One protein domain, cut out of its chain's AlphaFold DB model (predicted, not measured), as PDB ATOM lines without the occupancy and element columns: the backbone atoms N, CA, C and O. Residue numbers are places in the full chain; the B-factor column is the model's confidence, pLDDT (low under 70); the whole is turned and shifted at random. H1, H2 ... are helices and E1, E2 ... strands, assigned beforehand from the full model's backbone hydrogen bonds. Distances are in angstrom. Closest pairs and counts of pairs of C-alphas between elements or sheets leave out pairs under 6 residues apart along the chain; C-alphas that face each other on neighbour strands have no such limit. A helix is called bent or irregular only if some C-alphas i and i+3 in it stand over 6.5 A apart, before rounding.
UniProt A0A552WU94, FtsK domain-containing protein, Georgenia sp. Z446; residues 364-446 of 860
ATOM      1  N   ARG A 364     -37.939  35.760  15.349       87.94
ATOM      2  CA  ARG A 364     -38.779  35.082  14.351       87.94
ATOM      3  C   ARG A 364     -38.785  33.571  14.570       87.94
ATOM      4  O   ARG A 364     -39.852  32.967  14.591       87.94
ATOM      5  N   LEU A 365     -37.605  32.970  14.738       86.19
ATOM      6  CA  LEU A 365     -37.475  31.533  14.969       86.19
ATOM      7  C   LEU A 365     -38.210  31.106  16.242       86.19
ATOM      8  O   LEU A 365     -38.902  30.091  16.238       86.19
ATOM      9  N   LEU A 366     -38.055  31.872  17.323       86.44
ATOM     10  CA  LEU A 366     -38.686  31.558  18.597       86.44
ATOM     11  C   LEU A 366     -40.207  31.718  18.533       86.44
ATOM     12  O   LEU A 366     -40.924  30.829  18.983       86.44
ATOM     13  N   ARG A 367     -40.697  32.799  17.920       90.62
ATOM     14  CA  ARG A 367     -42.126  33.024  17.667       90.62
ATOM     15  C   ARG A 367     -42.742  31.883  16.873       90.62
ATOM     16  O   ARG A 367     -43.779  31.376  17.279       90.62
ATOM     17  N   ASP A 368     -42.105  31.469  15.777       88.19
ATOM     18  CA  ASP A 368     -42.619  30.392  14.926       88.19
ATOM     19  C   ASP A 368     -42.718  29.077  15.730       88.19
ATOM     20  O   ASP A 368     -43.747  28.410  15.692       88.19
ATOM     21  N   ARG A 369     -41.723  28.766  16.575       87.81
ATOM     22  CA  ARG A 369     -41.772  27.601  17.480       87.81
ATOM     23  C   ARG A 369     -42.862  27.697  18.552       87.81
ATOM     24  O   ARG A 369     -43.494  26.690  18.851       87.81
ATOM     25  N   ILE A 370     -43.069  28.878  19.142       88.50
ATOM     26  CA  ILE A 370     -44.142  29.111  20.126       88.50
ATOM     27  C   ILE A 370     -45.509  28.937  19.465       88.50
ATOM     28  O   ILE A 370     -46.369  28.255  20.018       88.50
ATOM     29  N   ALA A 371     -45.696  29.496  18.271       89.19
ATOM     30  CA  ALA A 371     -46.925  29.342  17.504       89.19
ATOM     31  C   ALA A 371     -47.196  27.867  17.162       89.19
ATOM     32  O   ALA A 371     -48.308  27.389  17.385       89.19
ATOM     33  N   ASP A 372     -46.175  27.125  16.722       88.00
ATOM     34  CA  ASP A 372     -46.279  25.688  16.447       88.00
ATOM     35  C   ASP A 372     -46.657  24.888  17.706       88.00
ATOM     36  O   ASP A 372     -47.547  24.033  17.654       88.00
ATOM     37  N   ALA A 373     -46.035  25.188  18.853       85.81
ATOM     38  CA  ALA A 373     -46.329  24.535  20.130       85.81
ATOM     39  C   ALA A 373     -47.768  24.806  20.605       85.81
ATOM     40  O   ALA A 373     -48.450  23.898  21.083       85.81
ATOM     41  N   LEU A 374     -48.254  26.035  20.411       86.38
ATOM     42  CA  LEU A 374     -49.632  26.443  20.699       86.38
ATOM     43  C   LEU A 374     -50.635  26.015  19.611       86.38
ATOM     44  O   LEU A 374     -51.840  26.165  19.805       86.38
ATOM     45  N   ARG A 375     -50.161  25.456  18.489       87.56
ATOM     46  CA  ARG A 375     -50.953  25.067  17.307       87.56
ATOM     47  C   ARG A 375     -51.735  26.226  16.680       87.56
ATOM     48  O   ARG A 375     -52.853  26.038  16.202       87.56
ATOM     49  N   VAL A 376     -51.130  27.407  16.649       88.62
ATOM     50  CA  VAL A 376     -51.694  28.637  16.073       88.62
ATOM     51  C   VAL A 376     -50.813  29.182  14.953       88.62
ATOM     52  O   VAL A 376     -49.726  28.670  14.688       88.62
ATOM     53  N   LYS A 377     -51.285  30.200  14.233       88.69
ATOM     54  CA  LYS A 377     -50.507  30.841  13.169       88.69
ATOM     55  C   LYS A 377     -49.459  31.798  13.749       88.69
ATOM     56  O   LYS A 377     -49.704  32.421  14.780       88.69
ATOM     57  N   PRO A 378     -48.315  32.006  13.067       89.06
ATOM     58  CA  PRO A 378     -47.260  32.890  13.568       89.06
ATOM     59  C   PRO A 378     -47.696  34.333  13.858       89.06
ATOM     60  O   PRO A 378     -47.127  34.961  14.740       89.06
ATOM     61  N   TRP A 379     -48.688  34.865  13.140       89.19
ATOM     62  CA  TRP A 379     -49.228  36.221  13.343       89.19
ATOM     63  C   TRP A 379     -50.251  36.322  14.490       89.19
ATOM     64  O   TRP A 379     -50.680  37.419  14.852       89.19
ATOM     65  N   GLU A 380     -50.638  35.198  15.095       87.88
ATOM     66  CA  GLU A 380     -51.444  35.173  16.324       87.88
ATOM     67  C   GLU A 380     -50.570  35.308  17.584       87.88
ATOM     68  O   GLU A 380     -51.092  35.553  18.670       87.88
ATOM     69  N   VAL A 381     -49.243  35.200  17.437       89.31
ATOM     70  CA  VAL A 381     -48.260  35.335  18.518       89.31
ATOM     71  C   VAL A 381     -47.349  36.527  18.248       89.31
ATOM     72  O   VAL A 381     -46.650  36.590  17.236       89.31
ATOM     73  N   GLU A 382     -47.295  37.454  19.196       89.06
ATOM     74  CA  GLU A 382     -46.387  38.592  19.159       89.06
ATOM     75  C   GLU A 382     -45.504  38.596  20.400       89.06
ATOM     76  O   GLU A 382     -45.994  38.505  21.524       89.06
ATOM     77  N   LEU A 383     -44.190  38.687  20.190       91.12
ATOM     78  CA  LEU A 383     -43.216  38.656  21.272       91.12
ATOM     79  C   LEU A 383     -41.976  39.497  20.971       91.12
ATOM     80  O   LEU A 383     -41.664  39.796  19.811       91.12
ATOM     81  N   THR A 384     -41.244  39.818  22.027       89.75
ATOM     82  CA  THR A 384     -39.881  40.351  21.998       89.75
ATOM     83  C   THR A 384     -38.945  39.461  22.798       89.75
ATOM     84  O   THR A 384     -39.372  38.813  23.751       89.75
ATOM     85  N   ILE A 385     -37.664  39.437  22.426       88.38
ATOM     86  CA  ILE A 385     -36.640  38.716  23.183       88.38
ATOM     87  C   ILE A 385     -35.527  39.654  23.632       88.38
ATOM     88  O   ILE A 385     -35.132  40.567  22.903       88.38
ATOM     89  N   GLU A 386     -34.961  39.364  24.795       84.25
ATOM     90  CA  GLU A 386     -33.693  39.928  25.236       84.25
ATOM     91  C   GLU A 386     -32.626  38.836  25.228       84.25
ATOM     92  O   GLU A 386     -32.847  37.714  25.690       84.25
ATOM     93  N   MET A 387     -31.458  39.166  24.680       77.94
ATOM     94  CA  MET A 387     -30.339  38.239  24.536       77.94
ATOM     95  C   MET A 387     -29.174  38.681  25.421       77.94
ATOM     96  O   MET A 387     -28.647  39.781  25.243       77.94
ATOM     97  N   ILE A 388     -28.695  37.794  26.295       70.06
ATOM     98  CA  ILE A 388     -27.493  38.001  27.114       70.06
ATOM     99  C   ILE A 388     -26.467  36.922  26.756       70.06
ATOM    100  O   ILE A 388     -26.779  35.736  26.681       70.06
ATOM    101  N   ASP A 389     -25.236  37.331  26.436       66.06
ATOM    102  CA  ASP A 389     -24.126  36.437  26.056       66.06
ATOM    103  C   ASP A 389     -24.419  35.431  24.916       66.06
ATOM    104  O   ASP A 389     -23.736  34.414  24.755       66.06
ATOM    105  N   GLY A 390     -25.385  35.755  24.049       62.38
ATOM    106  CA  GLY A 390     -25.779  34.918  22.912       62.38
ATOM    107  C   GLY A 390     -26.781  33.817  23.260       62.38
ATOM    108  O   GLY A 390     -26.927  32.877  22.479       62.38
ATOM    109  N   ARG A 391     -27.463  33.931  24.402       70.31
ATOM    110  CA  ARG A 391     -28.617  33.117  24.791       70.31
ATOM    111  C   ARG A 391     -29.837  34.018  24.993       70.31
ATOM    112  O   ARG A 391     -29.678  35.159  25.418       70.31
ATOM    113  N   VAL A 392     -31.025  33.488  24.710       74.88
ATOM    114  CA  VAL A 392     -32.303  34.107  25.090       74.88
ATOM    115  C   VAL A 392     -32.388  34.132  26.612       74.88
ATOM    116  O   VAL A 392     -32.236  33.088  27.246       74.88
ATOM    117  N   ASP A 393     -32.577  35.317  27.176       76.56
ATOM    118  CA  ASP A 393     -32.655  35.538  28.621       76.56
ATOM    119  C   ASP A 393     -34.033  36.049  29.043       76.56
ATOM    120  O   ASP A 393     -34.516  35.695  30.105       76.56
ATOM    121  N   VAL A 394     -34.723  36.805  28.187       84.56
ATOM    122  CA  VAL A 394     -36.127  37.174  28.403       84.56
ATOM    123  C   VAL A 394     -36.911  36.932  27.122       84.56
ATOM    124  O   VAL A 394     -36.425  37.234  26.033       84.56
ATOM    125  N   VAL A 395     -38.119  36.390  27.248       88.81
ATOM    126  CA  VAL A 395     -39.126  36.289  26.190       88.81
ATOM    127  C   VAL A 395     -40.385  36.962  26.702       88.81
ATOM    128  O   VAL A 395     -41.074  36.432  27.565       88.81
ATOM    129  N   ASP A 396     -40.686  38.137  26.180       89.75
ATOM    130  CA  ASP A 396     -41.896  38.877  26.514       89.75
ATOM    131  C   ASP A 396     -42.923  38.658  25.406       89.75
ATOM    132  O   ASP A 396     -42.809  39.209  24.311       89.75
ATOM    133  N   VAL A 397     -43.885  37.780  25.669       90.88
ATOM    134  CA  VAL A 397     -45.015  37.489  24.792       90.88
ATOM    135  C   VAL A 397     -46.070  38.559  25.022       90.88
ATOM    136  O   VAL A 397     -46.889  38.465  25.932       90.88
ATOM    137  N   VAL A 398     -46.038  39.584  24.176       88.38
ATOM    138  CA  VAL A 398     -46.933  40.745  24.221       88.38
ATOM    139  C   VAL A 398     -48.372  40.352  23.888       88.38
ATOM    140  O   VAL A 398     -49.308  40.895  24.470       88.38
ATOM    141  N   ARG A 399     -48.556  39.404  22.960       87.75
ATOM    142  CA  ARG A 399     -49.873  38.889  22.568       87.75
ATOM    143  C   ARG A 399     -49.799  37.404  22.245       87.75
ATOM    144  O   ARG A 399     -48.931  36.971  21.487       87.75
ATOM    145  N   ALA A 400     -50.757  36.645  22.760       84.00
ATOM    146  CA  ALA A 400     -50.977  35.247  22.416       84.00
ATOM    147  C   ALA A 400     -52.483  34.922  22.404       84.00
ATOM    148  O   ALA A 400     -53.271  35.667  22.995       84.00
ATOM    149  N   PRO A 401     -52.898  33.815  21.762       80.56
ATOM    150  CA  PRO A 401     -54.281  33.347  21.797       80.56
ATOM    151  C   PRO A 401     -54.795  33.148  23.226       80.56
ATOM    152  O   PRO A 401     -54.057  32.721  24.119       80.56
ATOM    153  N   VAL A 402     -56.087  33.409  23.438       75.25
ATOM    154  CA  VAL A 402     -56.731  33.188  24.738       75.25
ATOM    155  C   VAL A 402     -56.783  31.690  25.034       75.25
ATOM    156  O   VAL A 402     -57.421  30.923  24.313       75.25
ATOM    157  N   ILE A 403     -56.125  31.270  26.116       73.25
ATOM    158  CA  ILE A 403     -56.183  29.891  26.610       73.25
ATOM    159  C   ILE A 403     -57.455  29.746  27.469       73.25
ATOM    160  O   ILE A 403     -57.562  30.447  28.474       73.25
ATOM    161  N   PRO A 404     -58.416  28.861  27.123       59.56
ATOM    162  CA  PRO A 404     -59.772  28.864  27.700       59.56
ATOM    163  C   PRO A 404     -59.906  28.530  29.196       59.56
ATOM    164  O   PRO A 404     -60.995  28.674  29.741       59.56
ATOM    165  N   ALA A 405     -58.855  28.032  29.854       66.19
ATOM    166  CA  ALA A 405     -58.896  27.614  31.256       66.19
ATOM    167  C   ALA A 405     -57.768  28.288  32.046       66.19
ATOM    168  O   ALA A 405     -56.595  27.975  31.828       66.19
ATOM    169  N   GLU A 406     -58.133  29.181  32.969       59.09
ATOM    170  CA  GLU A 406     -57.204  29.947  33.815       59.09
ATOM    171  C   GLU A 406     -56.276  29.008  34.611       59.09
ATOM    172  O   GLU A 406     -55.055  29.131  34.530       59.09
ATOM    173  N   ASP A 407     -56.834  27.938  35.191       58.50
ATOM    174  CA  ASP A 407     -56.097  26.920  35.960       58.50
ATOM    175  C   ASP A 407     -55.043  26.140  35.147       58.50
ATOM    176  O   ASP A 407     -54.142  25.518  35.712       58.50
ATOM    177  N   ARG A 408     -55.139  26.129  33.808       68.19
ATOM    178  CA  ARG A 408     -54.221  25.383  32.919       68.19
ATOM    179  C   ARG A 408     -53.303  26.277  32.098       68.19
ATOM    180  O   ARG A 408     -52.446  25.757  31.378       68.19
ATOM    181  N   ARG A 409     -53.453  27.598  32.195       76.94
ATOM    182  CA  ARG A 409     -52.685  28.568  31.413       76.94
ATOM    183  C   ARG A 409     -51.190  28.453  31.710       76.94
ATOM    184  O   ARG A 409     -50.416  28.173  30.799       76.94
ATOM    185  N   ILE A 410     -50.801  28.525  32.983       75.06
ATOM    186  CA  ILE A 410     -49.398  28.379  33.414       75.06
ATOM    187  C   ILE A 410     -48.834  26.999  33.034       75.06
ATOM    188  O   ILE A 410     -47.696  26.904  32.578       75.06
ATOM    189  N   ALA A 411     -49.627  25.929  33.165       76.00
ATOM    190  CA  ALA A 411     -49.204  24.582  32.775       76.00
ATOM    191  C   ALA A 411     -48.931  24.477  31.264       76.00
ATOM    192  O   ALA A 411     -47.906  23.940  30.862       76.00
ATOM    193  N   THR A 412     -49.792  25.075  30.437       81.12
ATOM    194  CA  THR A 412     -49.617  25.104  28.978       81.12
ATOM    195  C   THR A 412     -48.349  25.864  28.596       81.12
ATOM    196  O   THR A 412     -47.571  25.391  27.774       81.12
ATOM    197  N   TRP A 413     -48.088  27.013  29.224       82.81
ATOM    198  CA  TRP A 413     -46.855  27.767  28.975       82.81
ATOM    199  C   TRP A 413     -45.603  27.036  29.450       82.81
ATOM    200  O   TRP A 413     -44.576  27.092  28.775       82.81
ATOM    201  N   ARG A 414     -45.691  26.272  30.540       79.88
ATOM    202  CA  ARG A 414     -44.612  25.380  30.976       79.88
ATOM    203  C   ARG A 414     -44.310  24.302  29.927       79.88
ATOM    204  O   ARG A 414     -43.142  24.112  29.590       79.88
ATOM    205  N   ASP A 415     -45.333  23.664  29.361       78.12
ATOM    206  CA  ASP A 415     -45.178  22.650  28.307       78.12
ATOM    207  C   ASP A 415     -44.590  23.251  27.018       78.12
ATOM    208  O   ASP A 415     -43.697  22.674  26.392       78.12
ATOM    209  N   VAL A 416     -45.036  24.458  26.648       81.44
ATOM    210  CA  VAL A 416     -44.497  25.225  25.516       81.44
ATOM    211  C   VAL A 416     -42.997  25.459  25.706       81.44
ATOM    212  O   VAL A 416     -42.215  25.115  24.821       81.44
ATOM    213  N   ILE A 417     -42.562  25.941  26.875       76.88
ATOM    214  CA  ILE A 417     -41.137  26.161  27.182       76.88
ATOM    215  C   ILE A 417     -40.342  24.855  27.083       76.88
ATOM    216  O   ILE A 417     -39.283  24.826  26.451       76.88
ATOM    217  N   GLN A 418     -40.868  23.765  27.650       71.00
ATOM    218  CA  GLN A 418     -40.228  22.449  27.598       71.00
ATOM    219  C   GLN A 418     -40.048  21.936  26.166       71.00
ATOM    220  O   GLN A 418     -39.025  21.328  25.857       71.00
ATOM    221  N   SER A 419     -41.017  22.193  25.284       70.31
ATOM    222  CA  SER A 419     -40.969  21.739  23.889       70.31
ATOM    223  C   SER A 419     -39.998  22.539  23.010       70.31
ATOM    224  O   SER A 419     -39.482  22.024  22.017       70.31
ATOM    225  N   ILE A 420     -39.724  23.794  23.369       70.88
ATOM    226  CA  ILE A 420     -38.978  24.741  22.529       70.88
ATOM    227  C   ILE A 420     -37.489  24.777  22.883       70.88
ATOM    228  O   ILE A 420     -36.653  25.057  22.011       70.88
ATOM    229  N   ILE A 421     -37.155  24.485  24.143       59.78
ATOM    230  CA  ILE A 421     -35.811  24.629  24.701       59.78
ATOM    231  C   ILE A 421     -35.222  23.246  25.014       59.78
ATOM    232  O   ILE A 421     -35.726  22.538  25.887       59.78
ATOM    233  N   PRO A 422     -34.124  22.846  24.343       39.50
ATOM    234  CA  PRO A 422     -33.423  21.609  24.673       39.50
ATOM    235  C   PRO A 422     -32.907  21.664  26.120       39.50
ATOM    236  O   PRO A 422     -32.031  22.474  26.422       39.50
ATOM    237  N   GLY A 423     -33.446  20.817  27.003       40.16
ATOM    238  CA  GLY A 423     -33.130  20.798  28.440       40.16
ATOM    239  C   GLY A 423     -34.311  21.100  29.374       40.16
ATOM    240  O   GLY A 423     -34.177  20.892  30.573       40.16
ATOM    241  N   GLY A 424     -35.472  21.510  28.847       50.41
ATOM    242  CA  GLY A 424     -36.699  21.704  29.633       50.41
ATOM    243  C   GLY A 424     -36.857  23.099  30.260       50.41
ATOM    244  O   GLY A 424     -36.095  24.020  29.976       50.41
ATOM    245  N   SER A 425     -37.882  23.254  31.110       48.31
ATOM    246  CA  SER A 425     -38.260  24.502  31.804       48.31
ATOM    247  C   SER A 425     -37.366  24.867  32.997       48.31
ATOM    248  O   SER A 425     -37.649  25.833  33.701       48.31
ATOM    249  N   GLU A 426     -36.313  24.096  33.271       51.88
ATOM    250  CA  GLU A 426     -35.423  24.348  34.405       51.88
ATOM    251  C   GLU A 426     -34.666  25.671  34.214       51.88
ATOM    252  O   GLU A 426     -33.857  25.817  33.297       51.88
ATOM    253  N   GLY A 427     -34.941  26.645  35.087       58.97
ATOM    254  CA  GLY A 427     -34.329  27.978  35.053       58.97
ATOM    255  C   GLY A 427     -35.159  29.071  34.372       58.97
ATOM    256  O   GLY A 427     -34.685  30.200  34.303       58.97
ATOM    257  N   TRP A 428     -36.378  28.779  33.901       73.25
ATOM    258  CA  TRP A 428     -37.308  29.796  33.387       73.25
ATOM    259  C   TRP A 428     -38.404  30.120  34.407       73.25
ATOM    260  O   TRP A 428     -39.167  29.245  34.809       73.25
ATOM    261  N   GLU A 429     -38.511  31.388  34.780       74.31
ATOM    262  CA  GLU A 429     -39.625  31.957  35.534       74.31
ATOM    263  C   GLU A 429     -40.719  32.426  34.566       74.31
ATOM    264  O   GLU A 429     -40.418  32.992  33.511       74.31
ATOM    265  N   ILE A 430     -41.984  32.180  34.917       82.56
ATOM    266  CA  ILE A 430     -43.162  32.566  34.128       82.56
ATOM    267  C   ILE A 430     -43.948  33.607  34.922       82.56
ATOM    268  O   ILE A 430     -44.511  33.293  35.970       82.56
ATOM    269  N   GLU A 431     -44.016  34.826  34.406       81.25
ATOM    270  CA  GLU A 431     -44.868  35.902  34.907       81.25
ATOM    271  C   GLU A 431     -46.093  36.013  33.983       81.25
ATOM    272  O   GLU A 431     -45.964  36.330  32.798       81.25
ATOM    273  N   ASP A 432     -47.281  35.686  34.498       81.44
ATOM    274  CA  ASP A 432     -48.529  35.700  33.725       81.44
ATOM    275  C   ASP A 432     -49.355  36.956  34.022       81.44
ATOM    276  O   ASP A 432     -49.664  37.261  35.175       81.44
ATOM    277  N   HIS A 433     -49.761  37.664  32.968       80.38
ATOM    278  CA  HIS A 433     -50.688  38.791  33.033       80.38
ATOM    279  C   HIS A 433     -51.965  38.443  32.249       80.38
ATOM    280  O   HIS A 433     -52.133  38.877  31.100       80.38
ATOM    281  N   PRO A 434     -52.897  37.669  32.841       71.06
ATOM    282  CA  PRO A 434     -54.034  37.092  32.122       71.06
ATOM    283  C   PRO A 434     -54.965  38.153  31.523       71.06
ATOM    284  O   PRO A 434     -55.386  38.009  30.378       71.06
ATOM    285  N   VAL A 435     -55.206  39.256  32.244       69.88
ATOM    286  CA  VAL A 435     -56.044  40.383  31.786       69.88
ATOM    287  C   VAL A 435     -55.445  41.089  30.566       69.88
ATOM    288  O   VAL A 435     -56.174  41.504  29.672       69.88
ATOM    289  N   ALA A 436     -54.117  41.209  30.510       68.12
ATOM    290  CA  ALA A 436     -53.413  41.866  29.410       68.12
ATOM    291  C   ALA A 436     -53.119  40.918  28.233       68.12
ATOM    292  O   ALA A 436     -52.625  41.366  27.203       68.12
ATOM    293  N   GLY A 437     -53.359  39.609  28.386       72.06
ATOM    294  CA  GLY A 437     -52.960  38.606  27.395       72.06
ATOM    295  C   GLY A 437     -51.440  38.476  27.218       72.06
ATOM    296  O   GLY A 437     -51.005  37.857  26.247       72.06
ATOM    297  N   ARG A 438     -50.654  39.028  28.154       84.56
ATOM    298  CA  ARG A 438     -49.189  39.113  28.112       84.56
ATOM    299  C   ARG A 438     -48.555  38.084  29.037       84.56
ATOM    300  O   ARG A 438     -49.056  37.862  30.139       84.56
ATOM    301  N   ILE A 439     -47.447  37.487  28.610       87.38
ATOM    302  CA  ILE A 439     -46.662  36.541  29.409       87.38
ATOM    303  C   ILE A 439     -45.188  36.868  29.284       87.38
ATOM    304  O   ILE A 439     -44.668  36.960  28.176       87.38
ATOM    305  N   VAL A 440     -44.502  36.990  30.415       85.81
ATOM    306  CA  VAL A 440     -43.062  37.229  30.446       85.81
ATOM    307  C   VAL A 440     -42.364  35.972  30.945       85.81
ATOM    308  O   VAL A 440     -42.602  35.501  32.051       85.81
ATOM    309  N   LEU A 441     -41.491  35.420  30.111       85.25
ATOM    310  CA  LEU A 441     -40.617  34.311  30.454       85.25
ATOM    311  C   LEU A 441     -39.232  34.884  30.720       85.25
ATOM    312  O   LEU A 441     -38.613  35.442  29.813       85.25
ATOM    313  N   ARG A 442     -38.730  34.757  31.941       79.44
ATOM    314  CA  ARG A 442     -37.380  35.208  32.294       79.44
ATOM    315  C   ARG A 442     -36.522  34.001  32.590       79.44
ATOM    316  O   ARG A 442     -36.897  33.149  33.384       79.44
ATOM    317  N   TRP A 443     -35.354  33.929  31.978       68.00
ATOM    318  CA  TRP A 443     -34.313  33.050  32.453       68.00
ATOM    319  C   TRP A 443     -33.825  33.599  33.798       68.00
ATOM    320  O   TRP A 443     -33.051  34.553  33.859       68.00
ATOM    321  N   GLY A 444     -34.277  32.997  34.892       59.41
ATOM    322  CA  GLY A 444     -33.727  33.258  36.211       59.41
ATOM    323  C   GLY A 444     -32.384  32.545  36.351       59.41
ATOM    324  O   GLY A 444     -32.213  31.396  35.929       59.41
ATOM    325  N   GLN A 445     -31.391  33.174  36.989       57.41
ATOM    326  CA  GLN A 445     -30.414  32.343  37.692       57.41
ATOM    327  C   GLN A 445     -31.222  31.500  38.678       57.41
ATOM    328  O   GLN A 445     -31.886  32.074  39.535       57.41
ATOM    329  N   LYS A 446     -31.189  30.166  38.521       61.06
ATOM    330  CA  LYS A 446     -31.741  29.211  39.492       61.06
ATOM    331  C   LYS A 446     -31.469  29.774  40.892       61.06
ATOM    332  O   LYS A 446     -30.286  30.013  41.156       61.06
TER     333      LYS A 446
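Overview. This is residues 364 to 446 of the 860 residues of the protein "FtsK domain-containing protein" of Georgenia sp. Z446 (UniProt A0A552WU94). A single four-stranded sheet has two helices over one face, set at a steep angle to each other and touching, H1 over the E1 and E2 half and H2 over the E4 and E3 half, while its other face is bare. The printed part has 83 residues, with two named helices and four named strands in the order H1, E1, E2, H2, E3, E4. The sheet runs E1, E2, E4, E3, all antiparallel, and the class is mixed. The whole is compact and rounded, with a radius of gyration of the C-alphas of 11.9 A and spans of 35 by 25 by 21 A.

Along the chain. H1, residues 364 to 374, begins at C-alpha 364 (-38.779, 35.082, 14.351) and is 15.3 A long. E1 is residues 382 to 388, 20.5 A; E2, residues 391 to 399, 22.1 A, bends by 51 degrees at residue 394. H2, residues 406 to 420, 22.1 A, is irregular: C-alphas 407 and 410 are 7.3 A apart. E3 is residues 428 to 433; E4, residues 438 to 443, ends at C-alpha 443 (-34.313, 33.050, 32.453).

Arrangement. E1 and E2 form a hairpin, with N 384 and O 396 within hydrogen-bond range at 2.8 A. E2 and E4 have N 395 and O 441 at 2.8 A; the hairpin E3 and E4 has N 431 and O 440 at 2.8 A. Both helices are on the same face, two layers in all, H1 at a height over the sheet of 10.0 A and H2 at 9.9 A. H2 with residues 416 to 420 alone touches H1, at a steep tilt of 50 degrees, opposite ways; the closest C-alphas, of Ala 373 and Val 416, are 5.7 A apart. E2, H2 and E3 make a split strand-helix-strand unit, two strands running the same way with E4 between them, its crossover right-handed. Every O i to N i+4 pair is within hydrogen-bond range in H1, and 9 of 11 in H2.

Size, cuts and confidence. The C-alphas farthest apart, of Asp 389 and Pro 404, are 36.5 A apart. The printed part has no cut, and no link is long. Mean pLDDT of the printed part is 76.8; it is under 70 at residues 389 to 390, 404 to 408, 421 to 427, 435 to 436 and 443 to 446.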